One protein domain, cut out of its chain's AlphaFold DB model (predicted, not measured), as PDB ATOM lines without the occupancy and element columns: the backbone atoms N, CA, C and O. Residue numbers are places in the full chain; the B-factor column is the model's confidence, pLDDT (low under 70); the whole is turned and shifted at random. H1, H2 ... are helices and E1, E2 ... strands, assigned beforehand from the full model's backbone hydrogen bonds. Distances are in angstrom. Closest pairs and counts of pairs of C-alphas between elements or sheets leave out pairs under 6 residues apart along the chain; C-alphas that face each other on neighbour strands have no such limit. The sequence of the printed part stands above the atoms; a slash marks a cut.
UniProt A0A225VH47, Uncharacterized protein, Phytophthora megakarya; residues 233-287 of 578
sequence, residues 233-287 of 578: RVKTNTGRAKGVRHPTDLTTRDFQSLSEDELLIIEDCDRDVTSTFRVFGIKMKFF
ATOM      1  N   ARG A 233      35.838 131.222  33.919       78.38
ATOM      2  CA  ARG A 233      36.506 131.518  32.643       78.38
ATOM      3  C   ARG A 233      36.740 130.203  31.895       78.38
ATOM      4  O   ARG A 233      37.449 129.332  32.394       78.38
ATOM      5  N   VAL A 234      36.130 130.050  30.723       81.75
ATOM      6  CA  VAL A 234      36.179 128.821  29.917       81.75
ATOM      7  C   VAL A 234      36.925 129.105  28.620       81.75
ATOM      8  O   VAL A 234      36.438 129.850  27.775       81.75
ATOM      9  N   LYS A 235      38.106 128.502  28.450       77.75
ATOM     10  CA  LYS A 235      38.887 128.626  27.215       77.75
ATOM     11  C   LYS A 235      38.375 127.662  26.148       77.75
ATOM     12  O   LYS A 235      38.481 126.446  26.307       77.75
ATOM     13  N   THR A 236      37.841 128.202  25.055       69.94
ATOM     14  CA  THR A 236      37.259 127.413  23.961       69.94
ATOM     15  C   THR A 236      38.320 127.105  22.901       69.94
ATOM     16  O   THR A 236      38.628 127.945  22.057       69.94
ATOM     17  N   ASN A 237      38.892 125.898  22.925       54.69
ATOM     18  CA  ASN A 237      39.880 125.462  21.930       54.69
ATOM     19  C   ASN A 237      39.201 124.987  20.628       54.69
ATOM     20  O   ASN A 237      39.028 123.786  20.414       54.69
ATOM     21  N   THR A 238      38.841 125.912  19.740       54.84
ATOM     22  CA  THR A 238      38.363 125.607  18.381       54.84
ATOM     23  C   THR A 238      39.551 125.336  17.440       54.84
ATOM     24  O   THR A 238      40.406 126.185  17.201       54.84
ATOM     25  N   GLY A 239      39.673 124.093  16.961       47.28
ATOM     26  CA  GLY A 239      40.921 123.575  16.390       47.28
ATOM     27  C   GLY A 239      41.134 123.780  14.882       47.28
ATOM     28  O   GLY A 239      40.398 123.234  14.071       47.28
ATOM     29  N   ARG A 240      42.259 124.424  14.541       47.28
ATOM     30  CA  ARG A 240      43.034 124.333  13.279       47.28
ATOM     31  C   ARG A 240      42.366 124.750  11.944       47.28
ATOM     32  O   ARG A 240      41.938 123.914  11.159       47.28
ATOM     33  N   ALA A 241      42.648 126.014  11.605       47.16
ATOM     34  CA  ALA A 241      43.038 126.541  10.282       47.16
ATOM     35  C   ALA A 241      41.968 126.920   9.229       47.16
ATOM     36  O   ALA A 241      41.207 126.094   8.746       47.16
ATOM     37  N   LYS A 242      42.070 128.189   8.783       47.38
ATOM     38  CA  LYS A 242      41.569 128.781   7.521       47.38
ATOM     39  C   LYS A 242      40.189 128.284   7.051       47.38
ATOM     40  O   LYS A 242      40.065 127.661   6.001       47.38
ATOM     41  N   GLY A 243      39.158 128.659   7.805       61.06
ATOM     42  CA  GLY A 243      37.747 128.504   7.446       61.06
ATOM     43  C   GLY A 243      36.914 129.718   7.871       61.06
ATOM     44  O   GLY A 243      37.449 130.709   8.364       61.06
ATOM     45  N   VAL A 244      35.596 129.643   7.682       75.19
ATOM     46  CA  VAL A 244      34.644 130.665   8.158       75.19
ATOM     47  C   VAL A 244      34.580 130.641   9.691       75.19
ATOM     48  O   VAL A 244      34.483 129.567  10.274       75.19
ATOM     49  N   ARG A 245      34.591 131.806  10.354       87.38
ATOM     50  CA  ARG A 245      34.497 131.910  11.826       87.38
ATOM     51  C   ARG A 245      33.185 131.314  12.363       87.38
ATOM     52  O   ARG A 245      32.103 131.625  11.856       87.38
ATOM     53  N   HIS A 246      33.256 130.522  13.430       88.94
ATOM     54  CA  HIS A 246      32.126 129.750  13.968       88.94
ATOM     55  C   HIS A 246      31.632 130.255  15.342       88.94
ATOM     56  O   HIS A 246      32.425 130.779  16.124       88.94
ATOM     57  N   PRO A 247      30.331 130.127  15.662       92.38
ATOM     58  CA  PRO A 247      29.804 130.434  16.994       92.38
ATOM     59  C   PRO A 247      30.265 129.393  18.029       92.38
ATOM     60  O   PRO A 247      30.408 128.220  17.693       92.38
ATOM     61  N   THR A 248      30.440 129.787  19.295       93.00
ATOM     62  CA  THR A 248      30.627 128.822  20.397       93.00
ATOM     63  C   THR A 248      29.348 128.027  20.659       93.00
ATOM     64  O   THR A 248      28.240 128.550  20.480       93.00
ATOM     65  N   ASP A 249      29.478 126.801  21.176       90.31
ATOM     66  CA  ASP A 249      28.344 125.949  21.567       90.31
ATOM     67  C   ASP A 249      27.350 126.697  22.471       90.31
ATOM     68  O   ASP A 249      26.134 126.625  22.268       90.31
ATOM     69  N   LEU A 250      27.849 127.496  23.420       92.06
ATOM     70  CA  LEU A 250      27.018 128.256  24.353       92.06
ATOM     71  C   LEU A 250      26.227 129.388  23.665       92.06
ATOM     72  O   LEU A 250      25.162 129.779  24.148       92.06
ATOM     73  N   THR A 251      26.681 129.890  22.508       92.00
ATOM     74  CA  THR A 251      25.905 130.839  21.688       92.00
ATOM     75  C   THR A 251      24.873 130.193  20.768       92.00
ATOM     76  O   THR A 251      23.979 130.910  20.309       92.00
ATOM     77  N   THR A 252      24.912 128.876  20.537       90.69
ATOM     78  CA  THR A 252      23.836 128.171  19.803       90.69
ATOM     79  C   THR A 252      22.520 128.141  20.587       90.69
ATOM     80  O   THR A 252      21.443 128.094  19.996       90.69
ATOM     81  N   ARG A 253      22.607 128.224  21.920       92.19
ATOM     82  CA  ARG A 253      21.481 128.204  22.857       92.19
ATOM     83  C   ARG A 253      20.884 129.588  23.102       92.19
ATOM     84  O   ARG A 253      21.600 130.591  23.187       92.19
ATOM     85  N   ASP A 254      19.565 129.617  23.282       91.88
ATOM     86  CA  ASP A 254      18.820 130.803  23.710       91.88
ATOM     87  C   ASP A 254      19.171 131.199  25.146       91.88
ATOM     88  O   ASP A 254      19.370 130.342  26.008       91.88
ATOM     89  N   PHE A 255      19.166 132.505  25.418       91.25
ATOM     90  CA  PHE A 255      19.460 133.082  26.736       91.25
ATOM     91  C   PHE A 255      18.612 132.462  27.864       91.25
ATOM     92  O   PHE A 255      19.138 132.100  28.909       91.25
ATOM     93  N   GLN A 256      17.312 132.264  27.627       91.06
ATOM     94  CA  GLN A 256      16.368 131.656  28.574       91.06
ATOM     95  C   GLN A 256      16.641 130.169  28.862       91.06
ATOM     96  O   GLN A 256      16.053 129.619  29.788       91.06
ATOM     97  N   SER A 257      17.494 129.510  28.071       93.06
ATOM     98  CA  SER A 257      17.888 128.109  28.274       93.06
ATOM     99  C   SER A 257      19.204 127.950  29.044       93.06
ATOM    100  O   SER A 257      19.643 126.820  29.259       93.06
ATOM    101  N   LEU A 258      19.863 129.051  29.421       92.31
ATOM    102  CA  LEU A 258      21.104 129.039  30.194       92.31
ATOM    103  C   LEU A 258      20.809 128.800  31.681       92.31
ATOM    104  O   LEU A 258      19.896 129.397  32.250       92.31
ATOM    105  N   SER A 259      21.598 127.936  32.315       89.75
ATOM    106  CA  SER A 259      21.579 127.726  33.766       89.75
ATOM    107  C   SER A 259      22.302 128.851  34.518       89.75
ATOM    108  O   SER A 259      23.088 129.597  33.933       89.75
ATOM    109  N   GLU A 260      22.091 128.955  35.835       84.75
ATOM    110  CA  GLU A 260      22.774 129.943  36.691       84.75
ATOM    111  C   GLU A 260      24.308 129.906  36.550       84.75
ATOM    112  O   GLU A 260      24.957 130.948  36.498       84.75
ATOM    113  N   ASP A 261      24.885 128.708  36.443       85.69
ATOM    114  CA  ASP A 261      26.323 128.518  36.237       85.69
ATOM    115  C   ASP A 261      26.791 129.067  34.881       85.69
ATOM    116  O   ASP A 261      27.879 129.629  34.783       85.69
ATOM    117  N   GLU A 262      25.967 128.942  33.839       89.06
ATOM    118  CA  GLU A 262      26.257 129.416  32.479       89.06
ATOM    119  C   GLU A 262      26.046 130.931  32.331       89.06
ATOM    120  O   GLU A 262      26.749 131.583  31.557       89.06
ATOM    121  N   LEU A 263      25.155 131.523  33.134       87.75
ATOM    122  CA  LEU A 263      25.037 132.977  33.297       87.75
ATOM    123  C   LEU A 263      26.256 133.599  34.010       87.75
ATOM    124  O   LEU A 263      26.433 134.815  33.943       87.75
ATOM    125  N   LEU A 264      27.117 132.786  34.637       86.38
ATOM    126  CA  LEU A 264      28.404 133.188  35.225       86.38
ATOM    127  C   LEU A 264      29.632 132.795  34.379       86.38
ATOM    128  O   LEU A 264      30.762 133.047  34.805       86.38
ATOM    129  N   ILE A 265      29.447 132.204  33.192       88.69
ATOM    130  CA  ILE A 265      30.565 131.891  32.292       88.69
ATOM    131  C   ILE A 265      31.077 133.156  31.596       88.69
ATOM    132  O   ILE A 265      30.311 134.000  31.121       88.69
ATOM    133  N   ILE A 266      32.401 133.235  31.492       89.88
ATOM    134  CA  ILE A 266      33.124 134.123  30.584       89.88
ATOM    135  C   ILE A 266      33.845 133.210  29.591       89.88
ATOM    136  O   ILE A 266      34.790 132.514  29.973       89.88
ATOM    137  N   GLU A 267      33.391 133.164  28.341       90.69
ATOM    138  CA  GLU A 267      34.111 132.435  27.296       90.69
ATOM    139  C   GLU A 267      35.365 133.219  26.874       90.69
ATOM    140  O   GLU A 267      35.340 134.444  26.742       90.69
ATOM    141  N   ASP A 268      36.474 132.504  26.700       86.94
ATOM    142  CA  ASP A 268      37.779 133.037  26.313       86.94
ATOM    143  C   ASP A 268      38.154 132.458  24.944       86.94
ATOM    144  O   ASP A 268      38.432 131.256  24.817       86.94
ATOM    145  N   CYS A 269      38.065 133.302  23.914       87.88
ATOM    146  CA  CYS A 269      37.915 132.892  22.518       87.88
ATOM    147  C   CYS A 269      38.928 133.570  21.590       87.88
ATOM    148  O   CYS A 269      39.215 134.757  21.722       87.88
ATOM    149  N   ASP A 270      39.395 132.823  20.591       84.50
ATOM    150  CA  ASP A 270      40.248 133.335  19.519       84.50
ATOM    151  C   ASP A 270      39.405 134.055  18.447       84.50
ATOM    152  O   ASP A 270      38.428 133.492  17.942       84.50
ATOM    153  N   ARG A 271      39.787 135.288  18.081       86.38
ATOM    154  CA  ARG A 271      39.105 136.089  17.050       86.38
ATOM    155  C   ARG A 271      39.122 135.405  15.689       86.38
ATOM    156  O   ARG A 271      38.157 135.540  14.945       86.38
ATOM    157  N   ASP A 272      40.181 134.680  15.344       86.12
ATOM    158  CA  ASP A 272      40.339 134.124  13.997       86.12
ATOM    159  C   ASP A 272      39.548 132.840  13.767       86.12
ATOM    160  O   ASP A 272      39.341 132.446  12.619       86.12
ATOM    161  N   VAL A 273      39.019 132.244  14.837       87.25
ATOM    162  CA  VAL A 273      38.199 131.029  14.766       87.25
ATOM    163  C   VAL A 273      36.757 131.273  15.222       87.25
ATOM    164  O   VAL A 273      35.838 130.665  14.670       87.25
ATOM    165  N   THR A 274      36.523 132.181  16.175       90.50
ATOM    166  CA  THR A 274      35.207 132.391  16.795       90.50
ATOM    167  C   THR A 274      34.492 133.638  16.258       90.50
ATOM    168  O   THR A 274      35.034 134.739  16.284       90.50
ATOM    169  N   SER A 275      33.239 133.497  15.807       90.81
ATOM    170  CA  SER A 275      32.398 134.626  15.357       90.81
ATOM    171  C   SER A 275      31.532 135.219  16.471       90.81
ATOM    172  O   SER A 275      31.453 136.443  16.588       90.81
ATOM    173  N   THR A 276      30.924 134.382  17.321       94.12
ATOM    174  CA  THR A 276      30.218 134.824  18.539       94.12
ATOM    175  C   THR A 276      30.505 133.924  19.730       94.12
ATOM    176  O   THR A 276      30.597 132.710  19.574       94.12
ATOM    177  N   PHE A 277      30.561 134.528  20.915       95.69
ATOM    178  CA  PHE A 277      30.783 133.879  22.216       95.69
ATOM    179  C   PHE A 277      29.879 134.509  23.295       95.69
ATOM    180  O   PHE A 277      29.106 135.416  22.976       95.69
ATOM    181  N   ARG A 278      29.912 134.052  24.554       94.25
ATOM    182  CA  ARG A 278      29.155 134.644  25.676       94.25
ATOM    183  C   ARG A 278      30.040 135.189  26.802       94.25
ATOM    184  O   ARG A 278      31.026 134.577  27.203       94.25
ATOM    185  N   VAL A 279      29.610 136.314  27.377       93.12
ATOM    186  CA  VAL A 279      30.146 136.901  28.618       93.12
ATOM    187  C   VAL A 279      28.984 137.141  29.580       93.12
ATOM    188  O   VAL A 279      28.027 137.835  29.237       93.12
ATOM    189  N   PHE A 280      29.026 136.521  30.761       91.31
ATOM    190  CA  PHE A 280      27.928 136.485  31.739       91.31
ATOM    191  C   PHE A 280      26.565 136.153  31.102       91.31
ATOM    192  O   PHE A 280      25.562 136.849  31.293       91.31
ATOM    193  N   GLY A 281      26.549 135.126  30.250       91.75
ATOM    194  CA  GLY A 281      25.370 134.696  29.498       91.75
ATOM    195  C   GLY A 281      24.927 135.613  28.348       91.75
ATOM    196  O   GLY A 281      24.036 135.219  27.603       91.75
ATOM    197  N   ILE A 282      25.527 136.786  28.130       95.69
ATOM    198  CA  ILE A 282      25.186 137.701  27.024       95.69
ATOM    199  C   ILE A 282      26.017 137.355  25.790       95.69
ATOM    200  O   ILE A 282      27.235 137.231  25.893       95.69
ATOM    201  N   LYS A 283      25.379 137.217  24.622       96.94
ATOM    202  CA  LYS A 283      26.072 136.971  23.348       96.94
ATOM    203  C   LYS A 283      26.867 138.201  22.920       96.94
ATOM    204  O   LYS A 283      26.315 139.295  22.809       96.94
ATOM    205  N   MET A 284      28.135 137.982  22.620       96.19
ATOM    206  CA  MET A 284      29.125 138.958  22.185       96.19
ATOM    207  C   MET A 284      29.567 138.651  20.751       96.19
ATOM    208  O   MET A 284      29.533 137.497  20.315       96.19
ATOM    209  N   LYS A 285      30.025 139.680  20.038       94.44
ATOM    210  CA  LYS A 285      30.835 139.547  18.822       94.44
ATOM    211  C   LYS A 285      32.083 140.420  18.944       94.44
ATOM    212  O   LYS A 285      32.059 141.414  19.669       94.44
ATOM    213  N   PHE A 286      33.142 140.082  18.215       92.75
ATOM    214  CA  PHE A 286      34.276 140.990  18.027       92.75
ATOM    215  C   PHE A 286      33.834 142.246  17.247       92.75
ATOM    216  O   PHE A 286      32.803 142.221  16.557       92.75
ATOM    217  N   PHE A 287      34.572 143.356  17.342       88.44
ATOM    218  CA  PHE A 287      34.281 144.496  16.469       88.44
ATOM    219  C   PHE A 287      34.684 144.176  15.024       88.44
ATOM    220  O   PHE A 287      35.602 143.397  14.757       88.44
TER     221      PHE A 287
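What this domain is: This is residues 233 to 287 of the 578 residues of an uncharacterized protein of Phytophthora megakarya (UniProt A0A225VH47). Little regular structure is here: the E3 and E4 hairpin sits beside the short parallel pair E1 and E2, small helix H1 packs on E3, and long loops make the length. Of 55 printed residues, 19 are in named elements, E1, H1, E2, E3, E4, class mixed. E1, H1, E2 form a right-handed strand-helix-strand unit, parallel neighbours with a helix between. It is compact, radius of gyration of the C-alphas 11.1 A, spans 34 by 19 by 19 A.

Where its parts are: Find C-alpha 233 at (36.506, 131.518, 32.643), opening E1, residues 233 to 235, 6.6 A. H1 is residues 249 to 252, 5.3 A; E2, 265 to 268, 9.4 A; E3, 276 to 279, 10.3 A. E4, 282 to 285, 10.1 A, ends at (30.835, 139.547, 18.822).

How they stand to each other: Look between parallel E1 and E2: N 234 and O 266 are within hydrogen-bond range, 2.9 A. In antiparallel E3 and E4, find N 284 and O 277, 2.8 A. The closest C-alphas of E2 and E3 are Ile 266 and Val 279, 4.5 A; of H1 and E3, Thr 251 and Phe 277, 5.8 A. H1 is too short for O i to N i+4 pairs; its one O i to N i+3 pair is within range.

The domain as a whole: The farthest C-alphas, Lys 242 and Glu 260, are 34.7 A apart. The printed part has no cut; links E1 to H1 and H1 to E2 are long. Residues 236 to 243 have pLDDT under 70.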